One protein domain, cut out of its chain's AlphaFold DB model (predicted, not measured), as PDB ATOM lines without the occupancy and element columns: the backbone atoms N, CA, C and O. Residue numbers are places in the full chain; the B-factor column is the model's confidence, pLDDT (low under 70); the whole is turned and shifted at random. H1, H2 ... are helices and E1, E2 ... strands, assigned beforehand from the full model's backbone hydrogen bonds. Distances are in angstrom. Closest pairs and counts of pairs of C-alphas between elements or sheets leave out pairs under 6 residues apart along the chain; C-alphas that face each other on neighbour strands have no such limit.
ATOM      1  N   HIS A   7      -1.881  37.230 -15.583       94.44
ATOM      2  CA  HIS A   7      -2.471  38.519 -15.931       94.44
ATOM      3  C   HIS A   7      -1.893  39.636 -15.055       94.44
ATOM      4  O   HIS A   7      -1.543  40.713 -15.530       94.44
ATOM      5  N   HIS A   8      -1.784  39.378 -13.750       95.75
ATOM      6  CA  HIS A   8      -1.215  40.311 -12.784       95.75
ATOM      7  C   HIS A   8      -0.697  39.555 -11.558       95.75
ATOM      8  O   HIS A   8      -1.215  38.493 -11.223       95.75
ATOM      9  N   PHE A   9       0.294  40.097 -10.854       95.81
ATOM     10  CA  PHE A   9       0.658  39.610  -9.527       95.81
ATOM     11  C   PHE A   9       1.166  40.755  -8.658       95.81
ATOM     12  O   PHE A   9       1.734  41.727  -9.158       95.81
ATOM     13  N   ILE A  10       0.972  40.616  -7.352       96.00
ATOM     14  CA  ILE A  10       1.444  41.559  -6.344       96.00
ATOM     15  C   ILE A  10       2.145  40.806  -5.221       96.00
ATOM     16  O   ILE A  10       1.751  39.698  -4.857       96.00
ATOM     17  N   THR A  11       3.161  41.444  -4.647       95.94
ATOM     18  CA  THR A  11       3.880  40.935  -3.479       95.94
ATOM     19  C   THR A  11       3.710  41.908  -2.320       95.94
ATOM     20  O   THR A  11       4.056  43.086  -2.418       95.94
ATOM     21  N   SER A  12       3.166  41.411  -1.217       94.62
ATOM     22  CA  SER A  12       3.010  42.130   0.045       94.62
ATOM     23  C   SER A  12       4.348  42.276   0.781       94.62
ATOM     24  O   SER A  12       5.305  41.539   0.539       94.62
ATOM     25  N   LYS A  13       4.411  43.211   1.739       93.75
ATOM     26  CA  LYS A  13       5.592  43.446   2.594       93.75
ATOM     27  C   LYS A  13       5.976  42.228   3.439       93.75
ATOM     28  O   LYS A  13       7.142  42.078   3.783       93.75
ATOM     29  N   ASP A  14       5.009  41.376   3.772       89.06
ATOM     30  CA  ASP A  14       5.225  40.120   4.503       89.06
ATOM     31  C   ASP A  14       5.678  38.957   3.596       89.06
ATOM     32  O   ASP A  14       5.917  37.848   4.072       89.06
ATOM     33  N   GLY A  15       5.824  39.212   2.291       89.44
ATOM     34  CA  GLY A  15       6.204  38.228   1.285       89.44
ATOM     35  C   GLY A  15       5.032  37.436   0.703       89.44
ATOM     36  O   GLY A  15       5.269  36.591  -0.158       89.44
ATOM     37  N   THR A  16       3.791  37.685   1.134       91.06
ATOM     38  CA  THR A  16       2.603  37.079   0.520       91.06
ATOM     39  C   THR A  16       2.499  37.501  -0.940       91.06
ATOM     40  O   THR A  16       2.563  38.688  -1.250       91.06
ATOM     41  N   VAL A  17       2.320  36.534  -1.836       92.38
ATOM     42  CA  VAL A  17       2.144  36.761  -3.271       92.38
ATOM     43  C   VAL A  17       0.707  36.440  -3.641       92.38
ATOM     44  O   VAL A  17       0.256  35.320  -3.426       92.38
ATOM     45  N   GLN A  18      -0.002  37.399  -4.226       92.81
ATOM     46  CA  GLN A  18      -1.292  37.162  -4.873       92.81
ATOM     47  C   GLN A  18      -1.087  37.220  -6.382       92.81
ATOM     48  O   GLN A  18      -0.479  38.162  -6.892       92.81
ATOM     49  N   VAL A  19      -1.590  36.215  -7.091       93.06
ATOM     50  CA  VAL A  19      -1.516  36.117  -8.548       93.06
ATOM     51  C   VAL A  19      -2.917  36.011  -9.135       93.06
ATOM     52  O   VAL A  19      -3.775  35.305  -8.608       93.06
ATOM     53  N   LEU A  20      -3.125  36.722 -10.236       93.25
ATOM     54  CA  LEU A  20      -4.303  36.673 -11.081       93.25
ATOM     55  C   LEU A  20      -3.906  35.995 -12.394       93.25
ATOM     56  O   LEU A  20      -3.017  36.479 -13.100       93.25
ATOM     57  N   LEU A  21      -4.539  34.870 -12.705       91.81
ATOM     58  CA  LEU A  21      -4.273  34.076 -13.903       91.81
ATOM     59  C   LEU A  21      -5.424  34.211 -14.893       91.81
ATOM     60  O   LEU A  21      -6.584  34.238 -14.475       91.81
ATOM     61  N   SER A  22      -5.105  34.238 -16.185       93.38
ATOM     62  CA  SER A  22      -6.101  34.106 -17.250       93.38
ATOM     63  C   SER A  22      -6.231  32.646 -17.663       93.38
ATOM     64  O   SER A  22      -5.234  31.982 -17.948       93.38
ATOM     65  N   LEU A  23      -7.462  32.151 -17.690       91.12
ATOM     66  CA  LEU A  23      -7.807  30.818 -18.173       91.12
ATOM     67  C   LEU A  23      -8.010  30.820 -19.697       91.12
ATOM     68  O   LEU A  23      -8.114  31.875 -20.318       91.12
ATOM     69  N   GLU A  24      -8.100  29.630 -20.299       90.62
ATOM     70  CA  GLU A  24      -8.297  29.453 -21.753       90.62
ATOM     71  C   GLU A  24      -9.584  30.104 -22.290       90.62
ATOM     72  O   GLU A  24      -9.713  30.333 -23.487       90.62
ATOM     73  N   ASP A  25     -10.550  30.361 -21.412       90.25
ATOM     74  CA  ASP A  25     -11.849  30.950 -21.714       90.25
ATOM     75  C   ASP A  25     -11.969  32.406 -21.235       90.25
ATOM     76  O   ASP A  25     -13.065  32.851 -20.886       90.25
ATOM     77  N   ASP A  26     -10.835  33.111 -21.157       89.56
ATOM     78  CA  ASP A  26     -10.691  34.521 -20.766       89.56
ATOM     79  C   ASP A  26     -11.178  34.860 -19.347       89.56
ATOM     80  O   ASP A  26     -11.242  36.025 -18.947       89.56
ATOM     81  N   ARG A  27     -11.501  33.844 -18.540       89.75
ATOM     82  CA  ARG A  27     -11.865  34.031 -17.134       89.75
ATOM     83  C   ARG A  27     -10.625  34.255 -16.289       89.75
ATOM     84  O   ARG A  27      -9.586  33.633 -16.501       89.75
ATOM     85  N   LEU A  28     -10.769  35.111 -15.285       89.62
ATOM     86  CA  LEU A  28      -9.707  35.427 -14.343       89.62
ATOM     87  C   LEU A  28      -9.910  34.686 -13.030       89.62
ATOM     88  O   LEU A  28     -11.034  34.542 -12.543       89.62
ATOM     89  N   VAL A  29      -8.807  34.222 -12.460       89.12
ATOM     90  CA  VAL A  29      -8.806  33.444 -11.226       89.12
ATOM     91  C   VAL A  29      -7.625  33.787 -10.349       89.12
ATOM     92  O   VAL A  29      -6.515  34.007 -10.829       89.12
ATOM     93  N   GLU A  30      -7.872  33.794  -9.047       89.88
ATOM     94  CA  GLU A  30      -6.878  34.176  -8.054       89.88
ATOM     95  C   GLU A  30      -6.232  32.961  -7.394       89.88
ATOM     96  O   GLU A  30      -6.876  31.934  -7.160       89.88
ATOM     97  N   ALA A  31      -4.960  33.108  -7.041       89.25
ATOM     98  CA  ALA A  31      -4.263  32.223  -6.123       89.25
ATOM     99  C   ALA A  31      -3.356  33.045  -5.206       89.25
ATOM    100  O   ALA A  31      -2.810  34.074  -5.614       89.25
ATOM    101  N   VAL A  32      -3.187  32.596  -3.962       91.12
ATOM    102  CA  VAL A  32      -2.370  33.309  -2.974       91.12
ATOM    103  C   VAL A  32      -1.336  32.369  -2.378       91.12
ATOM    104  O   VAL A  32      -1.667  31.339  -1.798       91.12
ATOM    105  N   GLY A  33      -0.067  32.735  -2.494       90.12
ATOM    106  CA  GLY A  33       1.051  32.066  -1.851       90.12
ATOM    107  C   GLY A  33       1.497  32.838  -0.614       90.12
ATOM    108  O   GLY A  33       2.004  33.950  -0.719       90.12
ATOM    109  N   ILE A  34       1.342  32.238   0.562       88.94
ATOM    110  CA  ILE A  34       1.727  32.815   1.851       88.94
ATOM    111  C   ILE A  34       3.016  32.121   2.313       88.94
ATOM    112  O   ILE A  34       2.982  30.937   2.671       88.94
ATOM    113  N   PRO A  35       4.176  32.798   2.317       83.69
ATOM    114  CA  PRO A  35       5.389  32.216   2.867       83.69
ATOM    115  C   PRO A  35       5.251  32.097   4.387       83.69
ATOM    116  O   PRO A  35       4.966  33.075   5.071       83.69
ATOM    117  N   VAL A  36       5.491  30.908   4.937       75.75
ATOM    118  CA  VAL A  36       5.434  30.689   6.385       75.75
ATOM    119  C   VAL A  36       6.835  30.383   6.898       75.75
ATOM    120  O   VAL A  36       7.460  29.383   6.545       75.75
ATOM    121  N   THR A  37       7.348  31.245   7.767       62.34
ATOM    122  CA  THR A  37       8.617  31.051   8.475       62.34
ATOM    123  C   THR A  37       8.423  30.149   9.696       62.34
ATOM    124  O   THR A  37       8.572  30.570  10.837       62.34
ATOM    125  N   TYR A  38       8.109  28.868   9.480       57.59
ATOM    126  CA  TYR A  38       8.397  27.858  10.507       57.59
ATOM    127  C   TYR A  38       9.889  27.499  10.481       57.59
ATOM    128  O   TYR A  38      10.559  27.693   9.467       57.59
ATOM    129  N   ARG A  39      10.411  26.927  11.579       52.00
ATOM    130  CA  ARG A  39      11.829  26.535  11.778       52.00
ATOM    131  C   ARG A  39      12.478  25.737  10.627       52.00
ATOM    132  O   ARG A  39      13.694  25.608  10.625       52.00
ATOM    133  N   LYS A  40      11.702  25.182   9.687       52.47
ATOM    134  CA  LYS A  40      12.187  24.384   8.546       52.47
ATOM    135  C   LYS A  40      11.913  24.986   7.158       52.47
ATOM    136  O   LYS A  40      12.298  24.373   6.174       52.47
ATOM    137  N   GLY A  41      11.324  26.185   7.080       51.16
ATOM    138  CA  GLY A  41      10.952  26.818   5.813       51.16
ATOM    139  C   GLY A  41       9.755  26.131   5.147       51.16
ATOM    140  O   GLY A  41       9.672  24.911   5.075       51.16
ATOM    141  N   GLY A  42       8.790  26.913   4.681       56.78
ATOM    142  CA  GLY A  42       7.641  26.394   3.951       56.78
ATOM    143  C   GLY A  42       6.833  27.524   3.337       56.78
ATOM    144  O   GLY A  42       6.976  28.693   3.708       56.78
ATOM    145  N   SER A  43       5.997  27.186   2.368       58.50
ATOM    146  CA  SER A  43       4.993  28.099   1.840       58.50
ATOM    147  C   SER A  43       3.642  27.404   1.825       58.50
ATOM    148  O   SER A  43       3.543  26.193   1.601       58.50
ATOM    149  N   ARG A  44       2.607  28.175   2.148       65.75
ATOM    150  CA  ARG A  44       1.218  27.749   2.098       65.75
ATOM    151  C   ARG A  44       0.586  28.360   0.862       65.75
ATOM    152  O   ARG A  44       0.562  29.577   0.718       65.75
ATOM    153  N   LEU A  45       0.034  27.511   0.021       62.62
ATOM    154  CA  LEU A  45      -0.861  27.907  -1.042       62.62
ATOM    155  C   LEU A  45      -2.268  27.964  -0.492       62.62
ATOM    156  O   LEU A  45      -2.756  26.984   0.070       62.62
ATOM    157  N   THR A  46      -2.917  29.093  -0.700       59.47
ATOM    158  CA  THR A  46      -4.362  29.183  -0.648       59.47
ATOM    159  C   THR A  46      -4.877  29.167  -2.078       59.47
ATOM    160  O   THR A  46      -4.555  30.059  -2.866       59.47
ATOM    161  N   ASP A  47      -5.647  28.134  -2.404       55.72
ATOM    162  CA  ASP A  47      -6.238  27.935  -3.721       55.72
ATOM    163  C   ASP A  47      -7.769  28.061  -3.692       55.72
ATOM    164  O   ASP A  47      -8.418  27.992  -2.639       55.72
ATOM    165  N   CYS A  48      -8.331  28.313  -4.867       50.38
ATOM    166  CA  CYS A  48      -9.650  28.871  -5.101       50.38
ATOM    167  C   CYS A  48     -10.320  28.155  -6.287       50.38
ATOM    168  O   CYS A  48      -9.796  28.183  -7.395       50.38
ATOM    169  N   VAL A  49     -11.510  27.584  -6.095       53.38
ATOM    170  CA  VAL A  49     -12.389  27.008  -7.130       53.38
ATOM    171  C   VAL A  49     -13.816  27.605  -7.100       53.38
ATOM    172  O   VAL A  49     -14.600  27.173  -6.269       53.38
ATOM    173  N   GLY A  50     -14.144  28.576  -7.978       54.91
ATOM    174  CA  GLY A  50     -15.386  29.400  -8.084       54.91
ATOM    175  C   GLY A  50     -16.689  29.007  -7.332       54.91
ATOM    176  O   GLY A  50     -17.044  27.838  -7.206       54.91
ATOM    177  N   CYS A  51     -17.438  29.993  -6.796       66.94
ATOM    178  CA  CYS A  51     -18.499  29.762  -5.790       66.94
ATOM    179  C   CYS A  51     -19.938  29.881  -6.313       66.94
ATOM    180  O   CYS A  51     -20.351  30.956  -6.728       66.94
ATOM    181  N   ALA A  52     -20.757  28.836  -6.148       68.69
ATOM    182  CA  ALA A  52     -22.212  28.895  -6.381       68.69
ATOM    183  C   ALA A  52     -23.052  29.142  -5.117       68.69
ATOM    184  O   ALA A  52     -24.280  29.133  -5.166       68.69
ATOM    185  N   LEU A  53     -22.409  29.306  -3.959       80.06
ATOM    186  CA  LEU A  53     -23.090  29.238  -2.663       80.06
ATOM    187  C   LEU A  53     -23.604  30.574  -2.147       80.06
ATOM    188  O   LEU A  53     -24.384  30.589  -1.194       80.06
ATOM    189  N   ASN A  54     -23.199  31.670  -2.791       82.38
ATOM    190  CA  ASN A  54     -23.786  32.990  -2.591       82.38
ATOM    191  C   ASN A  54     -23.746  33.475  -1.123       82.38
ATOM    192  O   ASN A  54     -24.662  34.145  -0.647       82.38
ATOM    193  N   CYS A  55     -22.693  33.114  -0.375       87.50
ATOM    194  CA  CYS A  55     -22.481  33.603   0.989       87.50
ATOM    195  C   CYS A  55     -22.435  35.137   0.982       87.50
ATOM    196  O   CYS A  55     -21.664  35.729   0.228       87.50
ATOM    197  N   THR A  56     -23.223  35.792   1.833       89.75
ATOM    198  CA  THR A  56     -23.460  37.246   1.747       89.75
ATOM    199  C   THR A  56     -22.228  38.088   2.087       89.75
ATOM    200  O   THR A  56     -22.099  39.227   1.635       89.75
ATOM    201  N   PHE A  57     -21.293  37.506   2.836       89.19
ATOM    202  CA  PHE A  57     -19.997  38.087   3.188       89.19
ATOM    203  C   PHE A  57     -18.886  37.780   2.167       89.19
ATOM    204  O   PHE A  57     -17.784  38.307   2.293       89.19
ATOM    205  N   CYS A  58     -19.135  36.916   1.177       87.50
ATOM    206  CA  CYS A  58     -18.128  36.482   0.209       87.50
ATOM    207  C   CYS A  58     -18.224  37.313  -1.075       87.50
ATOM    208  O   CYS A  58     -19.274  37.342  -1.714       87.50
ATOM    209  N   CYS A  59     -17.118  37.943  -1.484       84.75
ATOM    210  CA  CYS A  59     -17.064  38.696  -2.741       84.75
ATOM    211  C   CYS A  59     -17.348  37.789  -3.948       84.75
ATOM    212  O   CYS A  59     -18.258  38.077  -4.714       84.75
ATOM    213  N   THR A  60     -16.696  36.622  -4.023       81.56
ATOM    214  CA  THR A  60     -16.945  35.614  -5.071       81.56
ATOM    215  C   THR A  60     -18.397  35.151  -5.114       81.56
ATOM    216  O   THR A  60     -18.908  34.818  -6.175       81.56
ATOM    217  N   GLY A  61     -19.077  35.105  -3.962       78.25
ATOM    218  CA  GLY A  61     -20.494  34.759  -3.917       78.25
ATOM    219  C   GLY A  61     -21.326  35.718  -4.766       78.25
ATOM    220  O   GLY A  61     -22.147  35.263  -5.553       78.25
ATOM    221  N   LYS A  62     -21.048  37.024  -4.665       78.94
ATOM    222  CA  LYS A  62     -21.781  38.087  -5.371       78.94
ATOM    223  C   LYS A  62     -21.604  38.043  -6.887       78.94
ATOM    224  O   LYS A  62     -22.550  38.371  -7.596       78.94
ATOM    225  N   ASP A  63     -20.437  37.616  -7.365       76.62
ATOM    226  CA  ASP A  63     -20.146  37.485  -8.801       76.62
ATOM    227  C   ASP A  63     -20.862  36.282  -9.443       76.62
ATOM    228  O   ASP A  63     -20.961  36.178 -10.666       76.62
ATOM    229  N   GLY A  64     -21.407  35.383  -8.617       76.19
ATOM    230  CA  GLY A  64     -22.125  34.196  -9.056       76.19
ATOM    231  C   GLY A  64     -21.212  33.070  -9.547       76.19
ATOM    232  O   GLY A  64     -19.983  33.135  -9.522       76.19
ATOM    233  N   PHE A  65     -21.842  31.981  -9.988       84.50
ATOM    234  CA  PHE A  65     -21.134  30.813 -10.500       84.50
ATOM    235  C   PHE A  65     -21.019  30.863 -12.018       84.50
ATOM    236  O   PHE A  65     -22.028  30.910 -12.716       84.50
ATOM    237  N   ALA A  66     -19.787  30.776 -12.516       85.38
ATOM    238  CA  ALA A  66     -19.523  30.636 -13.941       85.38
ATOM    239  C   ALA A  66     -19.341  29.165 -14.345       85.38
ATOM    240  O   ALA A  66     -20.126  28.631 -15.124       85.38
ATOM    241  N   ARG A  67     -18.298  28.507 -13.819       88.44
ATOM    242  CA  ARG A  67     -18.000  27.090 -14.055       88.44
ATOM    243  C   ARG A  67     -17.030  26.538 -13.013       88.44
ATOM    244  O   ARG A  67     -16.369  27.291 -12.301       88.44
ATOM    245  N   ASN A  68     -16.894  25.218 -13.011       87.25
ATOM    246  CA  ASN A  68     -15.825  24.525 -12.307       87.25
ATOM    247  C   ASN A  68     -14.476  24.702 -13.014       87.25
ATOM    248  O   ASN A  68     -14.407  24.874 -14.237       87.25
ATOM    249  N   LEU A  69     -13.405  24.615 -12.228       86.94
ATOM    250  CA  LEU A  69     -12.046  24.539 -12.748       86.94
ATOM    251  C   LEU A  69     -11.712  23.122 -13.198       86.94
ATOM    252  O   LEU A  69     -12.172  22.155 -12.590       86.94
ATOM    253  N   LYS A  70     -10.874  23.012 -14.223       87.12
ATOM    254  CA  LYS A  70     -10.234  21.766 -14.641       87.12
ATOM    255  C   LYS A  70      -9.052  21.464 -13.707       87.12
ATOM    256  O   LYS A  70      -8.434  22.387 -13.176       87.12
ATOM    257  N   SER A  71      -8.685  20.191 -13.555       84.94
ATOM    258  CA  SER A  71      -7.580  19.770 -12.674       84.94
ATOM    259  C   SER A  71      -6.255  20.463 -13.019       84.94
ATOM    260  O   SER A  71      -5.544  20.917 -12.127       84.94
ATOM    261  N   HIS A  72      -5.944  20.630 -14.312       85.31
ATOM    262  CA  HIS A  72      -4.721  21.327 -14.728       85.31
ATOM    263  C   HIS A  72      -4.716  22.808 -14.331       85.31
ATOM    264  O   HIS A  72      -3.658  23.343 -14.029       85.31
ATOM    265  N   GLU A  73      -5.880  23.464 -14.269       87.19
ATOM    266  CA  GLU A  73      -5.949  24.873 -13.880       87.19
ATOM    267  C   GLU A  73      -5.554  24.992 -12.397       87.19
ATOM    268  O   GLU A  73      -4.836  25.912 -12.010       87.19
ATOM    269  N   ILE A  74      -6.003  24.059 -11.548       85.31
ATOM    270  CA  ILE A  74      -5.643  23.982 -10.115       85.31
ATOM    271  C   ILE A  74      -4.131  23.750  -9.961       85.31
ATOM    272  O   ILE A  74      -3.452  24.452  -9.211       85.31
ATOM    273  N   VAL A  75      -3.579  22.804 -10.724       84.56
ATOM    274  CA  VAL A  75      -2.141  22.488 -10.712       84.56
ATOM    275  C   VAL A  75      -1.287  23.678 -11.163       84.56
ATOM    276  O   VAL A  75      -0.289  23.989 -10.509       84.56
ATOM    277  N   ASP A  76      -1.692  24.386 -12.219       87.25
ATOM    278  CA  ASP A  76      -0.979  25.559 -12.739       87.25
ATOM    279  C   ASP A  76      -0.739  26.612 -11.656       87.25
ATOM    280  O   ASP A  76       0.367  27.141 -11.536       87.25
ATOM    281  N   ARG A  77      -1.752  26.881 -10.824       86.75
ATOM    282  CA  ARG A  77      -1.658  27.842  -9.716       86.75
ATOM    283  C   ARG A  77      -0.582  27.451  -8.716       86.75
ATOM    284  O   ARG A  77       0.204  28.301  -8.295       86.75
ATOM    285  N   ALA A  78      -0.526  26.170  -8.357       83.81
ATOM    286  CA  ALA A  78       0.471  25.663  -7.426       83.81
ATOM    287  C   ALA A  78       1.890  25.803  -7.985       83.81
ATOM    288  O   ALA A  78       2.771  26.315  -7.292       83.81
ATOM    289  N   CYS A  79       2.093  25.419  -9.246       85.56
ATOM    290  CA  CYS A  79       3.388  25.535  -9.907       85.56
ATOM    291  C   CYS A  79       3.830  26.998 -10.068       85.56
ATOM    292  O   CYS A  79       4.973  27.331  -9.763       85.56
ATOM    293  N   ILE A  80       2.930  27.886 -10.498       89.62
ATOM    294  CA  ILE A  80       3.235  29.314 -10.669       89.62
ATOM    295  C   ILE A  80       3.632  29.949  -9.334       89.62
ATOM    296  O   ILE A  80       4.606  30.698  -9.273       89.62
ATOM    297  N   LEU A  81       2.923  29.640  -8.247       88.19
ATOM    298  CA  LEU A  81       3.254  30.205  -6.941       88.19
ATOM    299  C   LEU A  81       4.544  29.637  -6.348       88.19
ATOM    300  O   LEU A  81       5.270  30.386  -5.696       88.19
ATOM    301  N   GLN A  82       4.877  28.367  -6.602       85.50
ATOM    302  CA  GLN A  82       6.200  27.830  -6.258       85.50
ATOM    303  C   GLN A  82       7.320  28.602  -6.969       85.50
ATOM    304  O   GLN A  82       8.295  28.992  -6.319       85.50
ATOM    305  N   ASP A  83       7.156  28.884  -8.265       88.88
ATOM    306  CA  ASP A  83       8.144  29.628  -9.055       88.88
ATOM    307  C   ASP A  83       8.299  31.075  -8.564       88.88
ATOM    308  O   ASP A  83       9.421  31.560  -8.390       88.88
ATOM    309  N   LEU A  84       7.180  31.757  -8.287       90.44
ATOM    310  CA  LEU A  84       7.179  33.139  -7.795       90.44
ATOM    311  C   LEU A  84       7.773  33.254  -6.385       90.44
ATOM    312  O   LEU A  84       8.546  34.174  -6.115       90.44
ATOM    313  N   LEU A  85       7.447  32.322  -5.485       87.25
ATOM    314  CA  LEU A  85       7.950  32.335  -4.108       87.25
ATOM    315  C   LEU A  85       9.375  31.789  -3.979       87.25
ATOM    316  O   LEU A  85      10.014  32.020  -2.949       87.25
ATOM    317  N   ARG A  86       9.860  31.039  -4.979       87.19
ATOM    318  CA  ARG A  86      11.123  30.279  -4.933       87.19
ATOM    319  C   ARG A  86      11.240  29.417  -3.675       87.19
ATOM    320  O   ARG A  86      12.310  29.288  -3.079       87.19
ATOM    321  N   LYS A  87      10.111  28.862  -3.238       80.19
ATOM    322  CA  LYS A  87       9.997  28.022  -2.048       80.19
ATOM    323  C   LYS A  87       9.155  26.800  -2.375       80.19
ATOM    324  O   LYS A  87       8.185  26.918  -3.122       80.19
ATOM    325  N   PRO A  88       9.484  25.642  -1.790       76.81
ATOM    326  CA  PRO A  88       8.660  24.469  -1.967       76.81
ATOM    327  C   PRO A  88       7.288  24.694  -1.324       76.81
ATOM    328  O   PRO A  88       7.157  25.361  -0.286       76.81
ATOM    329  N   MET A  89       6.268  24.112  -1.948       77.88
ATOM    330  CA  MET A  89       4.913  24.147  -1.411       77.88
ATOM    331  C   MET A  89       4.763  23.052  -0.367       77.88
ATOM    332  O   MET A  89       4.921  21.877  -0.678       77.88
ATOM    333  N   THR A  90       4.459  23.425   0.871       77.88
ATOM    334  CA  THR A  90       4.264  22.449   1.950       77.88
ATOM    335  C   THR A  90       2.792  22.234   2.247       77.88
ATOM    336  O   THR A  90       2.413  21.185   2.745       77.88
ATOM    337  N   ASN A  91       1.928  23.201   1.954       79.44
ATOM    338  CA  ASN A  91       0.511  23.093   2.271       79.44
ATOM    339  C   ASN A  91      -0.325  23.661   1.138       79.44
ATOM    340  O   ASN A  91      -0.011  24.744   0.647       79.44
ATOM    341  N   MET A  92      -1.411  22.974   0.790       82.75
ATOM    342  CA  MET A  92      -2.465  23.550  -0.038       82.75
ATOM    343  C   MET A  92      -3.747  23.639   0.772       82.75
ATOM    344  O   MET A  92      -4.162  22.681   1.419       82.75
ATOM    345  N   VAL A  93      -4.356  24.812   0.742       84.81
ATOM    346  CA  VAL A  93      -5.545  25.155   1.497       84.81
ATOM    347  C   VAL A  93      -6.588  25.669   0.515       84.81
ATOM    348  O   VAL A  93      -6.410  26.723  -0.081       84.81
ATOM    349  N   PHE A  94      -7.679  24.936   0.330       86.06
ATOM    350  CA  PHE A  94      -8.751  25.346  -0.568       86.06
ATOM    351  C   PHE A  94      -9.706  26.296   0.162       86.06
ATOM    352  O   PHE A  94     -10.595  25.831   0.871       86.06
ATOM    353  N   MET A  95      -9.488  27.611   0.046       82.12
ATOM    354  CA  MET A  95     -10.206  28.636   0.829       82.12
ATOM    355  C   MET A  95     -10.631  29.897   0.087       82.12
ATOM    356  O   MET A  95     -11.346  30.694   0.694       82.12
ATOM    357  N   GLY A  96     -10.181  30.160  -1.138       75.31
ATOM    358  CA  GLY A  96     -10.572  31.424  -1.765       75.31
ATOM    359  C   GLY A  96     -11.876  31.319  -2.540       75.31
ATOM    360  O   GLY A  96     -12.921  31.043  -1.959       75.31
ATOM    361  N   MET A  97     -11.857  31.604  -3.838       78.56
ATOM    362  CA  MET A  97     -13.078  31.613  -4.647       78.56
ATOM    363  C   MET A  97     -13.725  30.227  -4.599       78.56
ATOM    364  O   MET A  97     -13.159  29.332  -5.169       78.56
ATOM    365  N   GLY A  98     -14.871  30.030  -3.944       83.50
ATOM    366  CA  GLY A  98     -15.769  28.874  -4.109       83.50
ATOM    367  C   GLY A  98     -15.606  27.584  -3.327       83.50
ATOM    368  O   GLY A  98     -15.021  27.583  -2.254       83.50
ATOM    369  N   GLU A  99     -16.327  26.544  -3.774       88.12
ATOM    370  CA  GLU A  99     -16.658  25.350  -2.976       88.12
ATOM    371  C   GLU A  99     -15.983  24.089  -3.543       88.12
ATOM    372  O   GLU A  99     -16.502  23.466  -4.480       88.12
ATOM    373  N   PRO A 100     -14.858  23.663  -2.948       86.19
ATOM    374  CA  PRO A 100     -14.039  22.560  -3.447       86.19
ATOM    375  C   PRO A 100     -14.811  21.247  -3.561       86.19
ATOM    376  O   PRO A 100     -14.616  20.496  -4.513       86.19
ATOM    377  N   LEU A 101     -15.731  20.974  -2.627       87.00
ATOM    378  CA  LEU A 101     -16.451  19.703  -2.605       87.00
ATOM    379  C   LEU A 101     -17.500  19.568  -3.718       87.00
ATOM    380  O   LEU A 101     -17.920  18.452  -4.031       87.00
ATOM    381  N   ILE A 102     -17.928  20.672  -4.338       86.38
ATOM    382  CA  ILE A 102     -18.768  20.625  -5.547       86.38
ATOM    383  C   ILE A 102     -17.922  20.254  -6.771       86.38
ATOM    384  O   ILE A 102     -18.416  19.572  -7.669       86.38
ATOM    385  N   ASN A 103     -16.639  20.623  -6.774       86.25
ATOM    386  CA  ASN A 103     -15.686  20.305  -7.834       86.25
ATOM    387  C   ASN A 103     -14.708  19.183  -7.443       86.25
ATOM    388  O   ASN A 103     -13.547  19.179  -7.855       86.25
ATOM    389  N   LEU A 104     -15.177  18.225  -6.638       82.00
ATOM    390  CA  LEU A 104     -14.324  17.187  -6.059       82.00
ATOM    391  C   LEU A 104     -13.538  16.406  -7.123       82.00
ATOM    392  O   LEU A 104     -12.381  16.080  -6.903       82.00
ATOM    393  N   GLY A 105     -14.144  16.166  -8.291       80.88
ATOM    394  CA  GLY A 105     -13.503  15.439  -9.387       80.88
ATOM    395  C   GLY A 105     -12.277  16.144  -9.970       80.88
ATOM    396  O   GLY A 105     -11.363  15.458 -10.397       80.88
ATOM    397  N   ALA A 106     -12.221  17.480  -9.957       81.94
ATOM    398  CA  ALA A 106     -11.029  18.218 -10.384       81.94
ATOM    399  C   ALA A 106     -10.037  18.445  -9.233       81.94
ATOM    400  O   ALA A 106      -8.833  18.506  -9.460       81.94
ATOM    401  N   VAL A 107     -10.543  18.571  -8.001       79.25
ATOM    402  CA  VAL A 107      -9.724  18.729  -6.786       79.25
ATOM    403  C   VAL A 107      -8.937  17.455  -6.473       79.25
ATOM    404  O   VAL A 107      -7.782  17.540  -6.069       79.25
ATOM    405  N   LEU A 108      -9.560  16.290  -6.663       75.75
ATOM    406  CA  LEU A 108      -8.969  14.976  -6.395       75.75
ATOM    407  C   LEU A 108      -8.546  14.224  -7.654       75.75
ATOM    408  O   LEU A 108      -8.051  13.117  -7.527       75.75
ATOM    409  N   ASP A 109      -8.763  14.801  -8.838       65.81
ATOM    410  CA  ASP A 109      -8.575  14.145 -10.136       65.81
ATOM    411  C   ASP A 109      -9.089  12.690 -10.151       65.81
ATOM    412  O   ASP A 109      -8.331  11.732 -10.011       65.81
ATOM    413  N   ASP A 110     -10.402  12.516 -10.331       51.16
ATOM    414  CA  ASP A 110     -11.079  11.204 -10.269       51.16
ATOM    415  C   ASP A 110     -10.471  10.150 -11.232       51.16
ATOM    416  O   ASP A 110     -10.628   8.943 -11.038       51.16
ATOM    417  N   HIS A 111      -9.719  10.585 -12.253       44.78
ATOM    418  CA  HIS A 111      -9.018   9.715 -13.199       44.78
ATOM    419  C   HIS A 111      -7.621   9.269 -12.730       44.78
ATOM    420  O   HIS A 111      -7.149   8.209 -13.151       44.78
ATOM    421  N   LEU A 112      -6.964  10.007 -11.830       46.69
ATOM    422  CA  LEU A 112      -5.615   9.725 -11.320       46.69
ATOM    423  C   LEU A 112      -5.641   9.051  -9.943       46.69
ATOM    424  O   LEU A 112      -4.821   9.358  -9.082       46.69
ATOM    425  N   SER A 113      -6.527   8.060  -9.786       42.06
ATOM    426  CA  SER A 113      -6.825   7.236  -8.590       42.06
ATOM    427  C   SER A 113      -5.659   6.689  -7.734       42.06
ATOM    428  O   SER A 113      -5.897   5.971  -6.762       42.06
ATOM    429  N   LYS A 114      -4.394   6.966  -8.067       38.28
ATOM    430  CA  LYS A 114      -3.200   6.534  -7.324       38.28
ATOM    431  C   LYS A 114      -2.116   7.606  -7.196       38.28
ATOM    432  O   LYS A 114      -1.074   7.332  -6.600       38.28
ATOM    433  N   THR A 115      -2.293   8.790  -7.780       48.53
ATOM    434  CA  THR A 115      -1.233   9.801  -7.831       48.53
ATOM    435  C   THR A 115      -1.834  11.194  -7.991       48.53
ATOM    436  O   THR A 115      -1.712  11.811  -9.045       48.53
ATOM    437  N   ASP A 116      -2.489  11.689  -6.939       65.00
ATOM    438  CA  ASP A 116      -2.980  13.067  -6.899       65.00
ATOM    439  C   ASP A 116      -1.793  13.998  -7.192       65.00
ATOM    440  O   ASP A 116      -0.876  14.130  -6.381       65.00
ATOM    441  N   VAL A 117      -1.766  14.626  -8.370       62.75
ATOM    442  CA  VAL A 117      -0.644  15.479  -8.814       62.75
ATOM    443  C   VAL A 117      -0.361  16.565  -7.784       62.75
ATOM    444  O   VAL A 117       0.785  16.888  -7.484       62.75
ATOM    445  N   LEU A 118      -1.419  17.068  -7.161       68.38
ATOM    446  CA  LEU A 118      -1.321  18.016  -6.075       68.38
ATOM    447  C   LEU A 118      -0.643  17.437  -4.822       68.38
ATOM    448  O   LEU A 118       0.163  18.114  -4.184       68.38
ATOM    449  N   TYR A 119      -0.935  16.182  -4.482       69.56
ATOM    450  CA  TYR A 119      -0.227  15.480  -3.419       69.56
ATOM    451  C   TYR A 119       1.251  15.311  -3.775       69.56
ATOM    452  O   TYR A 119       2.086  15.562  -2.913       69.56
ATOM    453  N   ILE A 120       1.596  14.989  -5.029       66.56
ATOM    454  CA  ILE A 120       3.001  14.938  -5.472       66.56
ATOM    455  C   ILE A 120       3.680  16.295  -5.275       66.56
ATOM    456  O   ILE A 120       4.721  16.353  -4.630       66.56
ATOM    457  N   ILE A 121       3.076  17.385  -5.761       69.31
ATOM    458  CA  ILE A 121       3.630  18.748  -5.656       69.31
ATOM    459  C   ILE A 121       3.913  19.116  -4.197       69.31
ATOM    460  O   ILE A 121       4.937  19.724  -3.881       69.31
ATOM    461  N   ILE A 122       3.014  18.727  -3.290       68.06
ATOM    462  CA  ILE A 122       3.198  18.917  -1.854       68.06
ATOM    463  C   ILE A 122       4.317  18.002  -1.325       68.06
ATOM    464  O   ILE A 122       5.161  18.467  -0.557       68.06
ATOM    465  N   GLN A 123       4.358  16.730  -1.732       66.88
ATOM    466  CA  GLN A 123       5.348  15.731  -1.305       66.88
ATOM    467  C   GLN A 123       6.780  16.055  -1.756       66.88
ATOM    468  O   GLN A 123       7.727  15.807  -1.004       66.88
ATOM    469  N   GLU A 124       6.956  16.681  -2.922       66.62
ATOM    470  CA  GLU A 124       8.265  17.111  -3.433       66.62
ATOM    471  C   GLU A 124       8.985  18.087  -2.490       66.62
ATOM    472  O   GLU A 124      10.215  18.152  -2.492       66.62
ATOM    473  N   SER A 125       8.256  18.769  -1.595       63.84
ATOM    474  CA  SER A 125       8.857  19.604  -0.547       63.84
ATOM    475  C   SER A 125       9.660  18.828   0.510       63.84
ATOM    476  O   SER A 125      10.337  19.457   1.326       63.84
ATOM    477  N   LYS A 126       9.588  17.482   0.528       64.56
ATOM    478  CA  LYS A 126      10.306  16.568   1.447       64.56
ATOM    479  C   LYS A 126      10.247  16.995   2.923       64.56
ATOM    480  O   LYS A 126      11.195  16.794   3.683       64.56
ATOM    481  N   THR A 127       9.135  17.597   3.340       60.38
ATOM    482  CA  THR A 127       8.960  18.163   4.682       60.38
ATOM    483  C   THR A 127       7.847  17.428   5.419       60.38
ATOM    484  O   THR A 127       6.778  17.205   4.875       60.38
ATOM    485  N   ALA A 128       8.043  17.106   6.699       55.91
ATOM    486  CA  ALA A 128       7.068  16.349   7.500       55.91
ATOM    487  C   ALA A 128       5.742  17.089   7.818       55.91
ATOM    488  O   ALA A 128       4.911  16.553   8.540       55.91
ATOM    489  N   GLN A 129       5.543  18.326   7.341       61.56
ATOM    490  CA  GLN A 129       4.381  19.184   7.652       61.56
ATOM    491  C   GLN A 129       3.415  19.347   6.465       61.56
ATOM    492  O   GLN A 129       2.698  20.344   6.355       61.56
ATOM    493  N   GLN A 130       3.423  18.371   5.563       71.38
ATOM    494  CA  GLN A 130       2.644  18.378   4.336       71.38
ATOM    495  C   GLN A 130       1.166  18.107   4.595       71.38
ATOM    496  O   GLN A 130       0.815  17.034   5.069       71.38
ATOM    497  N   MET A 131       0.298  19.069   4.274       75.12
ATOM    498  CA  MET A 131      -1.147  18.930   4.494       75.12
ATOM    499  C   MET A 131      -1.940  19.554   3.355       75.12
ATOM    500  O   MET A 131      -1.684  20.701   2.976       75.12
ATOM    501  N   MET A 132      -2.958  18.832   2.898       80.88
ATOM    502  CA  MET A 132      -4.058  19.399   2.127       80.88
ATOM    503  C   MET A 132      -5.192  19.773   3.087       80.88
ATOM    504  O   MET A 132      -5.586  18.960   3.919       80.88
ATOM    505  N   VAL A 133      -5.720  20.989   3.000       84.94
ATOM    506  CA  VAL A 133      -6.857  21.441   3.810       84.94
ATOM    507  C   VAL A 133      -8.002  21.786   2.876       84.94
ATOM    508  O   VAL A 133      -7.860  22.659   2.023       84.94
ATOM    509  N   ILE A 134      -9.131  21.106   3.031       86.75
ATOM    510  CA  ILE A 134     -10.322  21.327   2.217       86.75
ATOM    511  C   ILE A 134     -11.347  22.054   3.078       86.75
ATOM    512  O   ILE A 134     -11.783  21.507   4.094       86.75
ATOM    513  N   LEU A 135     -11.728  23.276   2.693       88.69
ATOM    514  CA  LEU A 135     -12.845  23.966   3.333       88.69
ATOM    515  C   LEU A 135     -14.142  23.684   2.603       88.69
ATOM    516  O   LEU A 135     -14.173  23.549   1.385       88.69
ATOM    517  N   THR A 136     -15.220  23.631   3.372       89.50
ATOM    518  CA  THR A 136     -16.574  23.521   2.844       89.50
ATOM    519  C   THR A 136     -17.547  24.310   3.698       89.50
ATOM    520  O   THR A 136     -17.389  24.386   4.918       89.50
ATOM    521  N   VAL A 137     -18.612  24.842   3.098       89.44
ATOM    522  CA  VAL A 137     -19.732  25.407   3.872       89.44
ATOM    523  C   VAL A 137     -20.584  24.348   4.575       89.44
ATOM    524  O   VAL A 137     -21.520  24.702   5.290       89.44
ATOM    525  N   GLY A 138     -20.302  23.057   4.370       88.50
ATOM    526  CA  GLY A 138     -21.008  21.961   5.031       88.50
ATOM    527  C   GLY A 138     -22.093  21.315   4.168       88.50
ATOM    528  O   GLY A 138     -23.208  21.100   4.638       88.50
ATOM    529  N   ILE A 139     -21.796  21.011   2.902       86.88
ATOM    530  CA  ILE A 139     -22.738  20.299   2.025       86.88
ATOM    531  C   ILE A 139     -22.651  18.798   2.324       86.88
ATOM    532  O   ILE A 139     -21.734  18.104   1.891       86.88
ATOM    533  N   LEU A 140     -23.629  18.274   3.065       86.81
ATOM    534  CA  LEU A 140     -23.568  16.919   3.627       86.81
ATOM    535  C   LEU A 140     -23.303  15.823   2.580       86.81
ATOM    536  O   LEU A 140     -22.495  14.922   2.799       86.81
ATOM    537  N   ASN A 141     -23.952  15.911   1.417       86.44
ATOM    538  CA  ASN A 141     -23.796  14.914   0.358       86.44
ATOM    539  C   ASN A 141     -22.386  14.904  -0.244       86.44
ATOM    540  O   ASN A 141     -21.897  13.843  -0.620       86.44
ATOM    541  N   THR A 142     -21.716  16.054  -0.333       86.88
ATOM    542  CA  THR A 142     -20.362  16.116  -0.892       86.88
ATOM    543  C   THR A 142     -19.309  15.712   0.140       86.88
ATOM    544  O   THR A 142     -18.350  15.039  -0.220       86.88
ATOM    545  N   ILE A 143     -19.532  15.987   1.431       88.94
ATOM    546  CA  ILE A 143     -18.699  15.451   2.524       88.94
ATOM    547  C   ILE A 143     -18.746  13.918   2.538       88.94
ATOM    548  O   ILE A 143     -17.711  13.261   2.627       88.94
ATOM    549  N   ARG A 144     -19.939  13.324   2.379       88.31
ATOM    550  CA  ARG A 144     -20.081  11.863   2.257       88.31
ATOM    551  C   ARG A 144     -19.353  11.302   1.037       88.31
ATOM    552  O   ARG A 144     -18.832  10.198   1.120       88.31
ATOM    553  N   ARG A 145     -19.307  12.051  -0.071       86.00
ATOM    554  CA  ARG A 145     -18.529  11.681  -1.263       86.00
ATOM    555  C   ARG A 145     -17.026  11.796  -1.043       86.00
ATOM    556  O   ARG A 145     -16.313  11.000  -1.621       86.00
ATOM    557  N   LEU A 146     -16.561  12.732  -0.214       85.44
ATOM    558  CA  LEU A 146     -15.149  12.882   0.150       85.44
ATOM    559  C   LEU A 146     -14.655  11.731   1.044       85.44
ATOM    560  O   LEU A 146     -13.542  11.253   0.857       85.44
ATOM    561  N   ALA A 147     -15.471  11.274   1.997       85.25
ATOM    562  CA  ALA A 147     -15.062  10.327   3.042       85.25
ATOM    563  C   ALA A 147     -14.366   9.024   2.565       85.25
ATOM    564  O   ALA A 147     -13.451   8.568   3.254       85.25
ATOM    565  N   PRO A 148     -14.737   8.400   1.427       83.56
ATOM    566  CA  PRO A 148     -14.057   7.208   0.917       83.56
ATOM    567  C   PRO A 148     -12.656   7.477   0.355       83.56
ATOM    568  O   PRO A 148     -11.851   6.547   0.274       83.56
ATOM    569  N   HIS A 149     -12.351   8.716  -0.039       75.38
ATOM    570  CA  HIS A 149     -11.047   9.086  -0.575       75.38
ATOM    571  C   HIS A 149     -10.050   9.176   0.597       75.38
ATOM    572  O   HIS A 149      -9.971  10.172   1.312       75.38
ATOM    573  N   LYS A 150      -9.309   8.091   0.843       67.50
ATOM    574  CA  LYS A 150      -8.356   7.945   1.960       67.50
ATOM    575  C   LYS A 150      -7.033   8.694   1.718       67.50
ATOM    576  O   LYS A 150      -5.972   8.073   1.719       67.50
ATOM    577  N   PHE A 151      -7.073  10.006   1.502       70.44
ATOM    578  CA  PHE A 151      -5.868  10.833   1.351       70.44
ATOM    579  C   PHE A 151      -5.618  11.709   2.583       70.44
ATOM    580  O   PHE A 151      -6.515  11.970   3.385       70.44
ATOM    581  N   HIS A 152      -4.366  12.145   2.755       70.12
ATOM    582  CA  HIS A 152      -3.920  12.927   3.910       70.12
ATOM    583  C   HIS A 152      -4.421  14.377   3.822       70.12
ATOM    584  O   HIS A 152      -3.691  15.285   3.416       70.12
ATOM    585  N   SER A 153      -5.689  14.585   4.177       79.19
ATOM    586  CA  SER A 153      -6.313  15.904   4.220       79.19
ATOM    587  C   SER A 153      -6.981  16.222   5.549       79.19
ATOM    588  O   SER A 153      -7.357  15.347   6.328       79.19
ATOM    589  N   MET A 154      -7.113  17.519   5.805       85.50
ATOM    590  CA  MET A 154      -7.888  18.082   6.898       85.50
ATOM    591  C   MET A 154      -9.150  18.718   6.321       85.50
ATOM    592  O   MET A 154      -9.068  19.635   5.503       85.50
ATOM    593  N   LEU A 155     -10.317  18.254   6.762       88.81
ATOM    594  CA  LEU A 155     -11.589  18.895   6.447       88.81
ATOM    595  C   LEU A 155     -11.855  20.017   7.454       88.81
ATOM    596  O   LEU A 155     -11.815  19.791   8.663       88.81
ATOM    597  N   VAL A 156     -12.161  21.211   6.958       91.56
ATOM    598  CA  VAL A 156     -12.543  22.368   7.774       91.56
ATOM    599  C   VAL A 156     -13.934  22.832   7.350       91.56
ATOM    600  O   VAL A 156     -14.228  22.962   6.163       91.56
ATOM    601  N   VAL A 157     -14.808  23.078   8.325       91.25
ATOM    602  CA  VAL A 157     -16.194  23.490   8.068       91.25
ATOM    603  C   VAL A 157     -16.365  24.978   8.358       91.25
ATOM    604  O   VAL A 157     -16.176  25.447   9.480       91.25
ATOM    605  N   SER A 158     -16.770  25.714   7.330       90.50
ATOM    606  CA  SER A 158     -17.073  27.142   7.358       90.50
ATOM    607  C   SER A 158     -18.467  27.389   7.952       90.50
ATOM    608  O   SER A 158     -19.465  27.462   7.235       90.50
ATOM    609  N   LEU A 159     -18.545  27.485   9.285       92.19
ATOM    610  CA  LEU A 159     -19.815  27.570  10.022       92.19
ATOM    611  C   LEU A 159     -20.458  28.968   9.997       92.19
ATOM    612  O   LEU A 159     -21.652  29.099   9.731       92.19
ATOM    613  N   HIS A 160     -19.660  29.999  10.289       92.19
ATOM    614  CA  HIS A 160     -19.995  31.434  10.288       92.19
ATOM    615  C   HIS A 160     -21.145  31.922  11.190       92.19
ATOM    616  O   HIS A 160     -21.376  33.127  11.256       92.19
ATOM    617  N   ALA A 161     -21.843  31.049  11.918       94.50
ATOM    618  CA  ALA A 161     -22.859  31.440  12.892       94.50
ATOM    619  C   ALA A 161     -23.075  30.355  13.963       94.50
ATOM    620  O   ALA A 161     -22.926  29.173  13.657       94.50
ATOM    621  N   PRO A 162     -23.477  30.731  15.195       94.25
ATOM    622  CA  PRO A 162     -23.738  29.786  16.282       94.25
ATOM    623  C   PRO A 162     -25.150  29.175  16.256       94.25
ATOM    624  O   PRO A 162     -25.451  28.321  17.078       94.25
ATOM    625  N   ASN A 163     -26.047  29.631  15.374       94.31
ATOM    626  CA  ASN A 163     -27.410  29.106  15.252       94.31
ATOM    627  C   ASN A 163     -27.899  29.135  13.798       94.31
ATOM    628  O   ASN A 163     -27.416  29.930  12.984       94.31
ATOM    629  N   GLN A 164     -28.887  28.288  13.486       94.06
ATOM    630  CA  GLN A 164     -29.395  28.113  12.125       94.06
ATOM    631  C   GLN A 164     -30.024  29.392  11.561       94.06
ATOM    632  O   GLN A 164     -29.783  29.733  10.405       94.06
ATOM    633  N   GLY A 165     -30.778  30.139  12.374       93.94
ATOM    634  CA  GLY A 165     -31.451  31.362  11.931       93.94
ATOM    635  C   GLY A 165     -30.481  32.429  11.412       93.94
ATOM    636  O   GLY A 165     -30.745  33.062  10.390       93.94
ATOM    637  N   LEU A 166     -29.336  32.611  12.077       94.62
ATOM    638  CA  LEU A 166     -28.278  33.505  11.605       94.62
ATOM    639  C   LEU A 166     -27.478  32.880  10.455       94.62
ATOM    640  O   LEU A 166     -27.183  33.570   9.478       94.62
ATOM    641  N   ARG A 167     -27.172  31.577  10.525       94.56
ATOM    642  CA  ARG A 167     -26.413  30.881   9.477       94.56
ATOM    643  C   ARG A 167     -27.106  30.970   8.124       94.56
ATOM    644  O   ARG A 167     -26.466  31.334   7.149       94.56
ATOM    645  N   SER A 168     -28.413  30.739   8.082       93.06
ATOM    646  CA  SER A 168     -29.239  30.852   6.878       93.06
ATOM    647  C   SER A 168     -29.224  32.242   6.231       93.06
ATOM    648  O   SER A 168     -29.438  32.350   5.026       93.06
ATOM    649  N   LYS A 169     -28.969  33.309   7.004       93.12
ATOM    650  CA  LYS A 169     -28.831  34.680   6.479       93.12
ATOM    651  C   LYS A 169     -27.439  34.943   5.901       93.12
ATOM    652  O   LYS A 169     -27.307  35.675   4.924       93.12
ATOM    653  N   LEU A 170     -26.399  34.376   6.513       92.81
ATOM    654  CA  LEU A 170     -25.004  34.575   6.100       92.81
ATOM    655  C   LEU A 170     -24.584  33.630   4.965       92.81
ATOM    656  O   LEU A 170     -23.852  34.019   4.059       92.81
ATOM    657  N   VAL A 171     -25.075  32.395   5.006       91.44
ATOM    658  CA  VAL A 171     -24.795  31.305   4.071       91.44
ATOM    659  C   VAL A 171     -26.143  30.785   3.560       91.44
ATOM    660  O   VAL A 171     -26.697  29.851   4.135       91.44
ATOM    661  N   PRO A 172     -26.728  31.369   2.499       88.44
ATOM    662  CA  PRO A 172     -28.085  31.022   2.059       88.44
ATOM    663  C   PRO A 172     -28.289  29.537   1.720       88.44
ATOM    664  O   PRO A 172     -29.378  28.992   1.919       88.44
ATOM    665  N   SER A 173     -27.238  28.851   1.259       85.19
ATOM    666  CA  SER A 173     -27.249  27.403   1.004       85.19
ATOM    667  C   SER A 173     -27.453  26.558   2.270       85.19
ATOM    668  O   SER A 173     -27.964  25.441   2.175       85.19
ATOM    669  N   ALA A 174     -27.152  27.098   3.456       86.69
ATOM    670  CA  ALA A 174     -27.363  26.448   4.748       86.69
ATOM    671  C   ALA A 174     -28.840  26.172   5.060       86.69
ATOM    672  O   ALA A 174     -29.127  25.322   5.894       86.69
ATOM    673  N   ASN A 175     -29.790  26.820   4.378       85.62
ATOM    674  CA  ASN A 175     -31.216  26.494   4.518       85.62
ATOM    675  C   ASN A 175     -31.537  25.035   4.162       85.62
ATOM    676  O   ASN A 175     -32.531  24.493   4.630       85.62
ATOM    677  N   ARG A 176     -30.709  24.404   3.322       85.19
ATOM    678  CA  ARG A 176     -30.882  23.005   2.906       85.19
ATOM    679  C   ARG A 176     -30.226  22.009   3.865       85.19
ATOM    680  O   ARG A 176     -30.484  20.816   3.747       85.19
ATOM    681  N   TYR A 177     -29.369  22.486   4.767       84.94
ATOM    682  CA  TYR A 177     -28.538  21.659   5.641       84.94
ATOM    683  C   TYR A 177     -28.476  22.307   7.026       84.94
ATOM    684  O   TYR A 177     -27.667  23.219   7.247       84.94
TER     685      TYR A 177
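This is residues 7 to 177 of the 180 residues of the protein "Predicted protein" of Physcomitrium patens (UniProt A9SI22). A twisted wall of seven strands, with the long helix H2 and the short helix H4 covering part of one face. One half, E1 to E4, winds back and forth, and from E4 to E7 the strands run parallel; H6 and H7 make a small pair away from the sheet, at one end of the longest axis. The printed part has 171 residues, with seven named helices and seven named strands in the order E1 E2 E3 E4 H1 H2 E5 H3 H4 E6 H5 E7 H6 H7. The sheet's order is E1 E2 E3 E4 E5 E6 E7, mixed, and the class is mixed, helices and strands. The whole is compact, with a radius of gyration of the C-alphas of 16.1 A, and rounded, spanning 45 by 35 by 35 A.

E1 (residues 7 to 11), E2 (17 to 22), E3 (28 to 36) and E4 (42 to 47) form a meander, each strand the antiparallel neighbour of the one before, and each successive two are a hairpin. N 10 and O 18 are 2.9 A apart, N 19 and O 31 2.9 A, and N 34 and O 44 2.8 A, within hydrogen-bond range. E5 (89 to 94), E6 (131 to 136) and E7 (153 to 157) continue the sheet, with N 93 and O 45 at 2.8 A, N 133 and O 92 at 2.8 A, and N 154 and O 132 at 2.8 A. H1 (59 to 63) and H2 (71 to 85) link E4 to E5, H3 (104 to 107) and H4 (117 to 123) link E5 to E6, and H5 (140 to 146) links E6 to E7: three strand-helix-strand units, parallel neighbour strands with helices between, each with a right-handed crossover. H2 and H4 are on the same face, two layers of helices and sheet. The closest C-alphas of E3 and H2 are those of Gly 33 and Leu 81, 5.9 A. H4 stands up from the sheet at 45 degrees, with a height over the sheet of 8.1 A; its closest C-alphas to E5 are Ile 122 and Thr 90, 5.3 A. H2, with residues 75 to 78 alone, touches H4 at a shallow tilt of 33 degrees, only just short of steep, the same way; the closest C-alphas are those of Val 75 and Leu 118, 6.5 A. H2, with residues 71 to 74 alone, touches H3, Ser 71 and Ala 106 having the closest C-alphas, 4.4 A. H5 only grazes the sheet, with residues 142 to 146. H1 is not on the sheet and touches no helix. H6 (164 to 170) and H7 (172 to 176), also not on it, touch, the closest C-alphas being those of Ser 168 and Ala 174, 5.2 A. Every O i to N i+4 pair is within range in H1, H2, H4 and H5, against 2 of 3 in H6 and 0 of 1 in H7, which has 2 of 2 O i to N i+3 pairs; H3 is too short for an i+4 pair.

E1 begins at C-alpha 7, (-2.471, 38.519, -15.931). E3 spans 26.1 A from first to last C-alpha, and H2 21.7 A. H7 ends at C-alpha 176, (-30.882, 23.005, 2.906).

The two C-alphas farthest apart, those of Arg 86 and Gly 165, are 45.8 A apart. The printed part has no cut, and the link E4 to H1, 11 residues, is long. Mean pLDDT of the printed part is 80.5; residues 37 to 52, 109 to 129 and 150 are under 70.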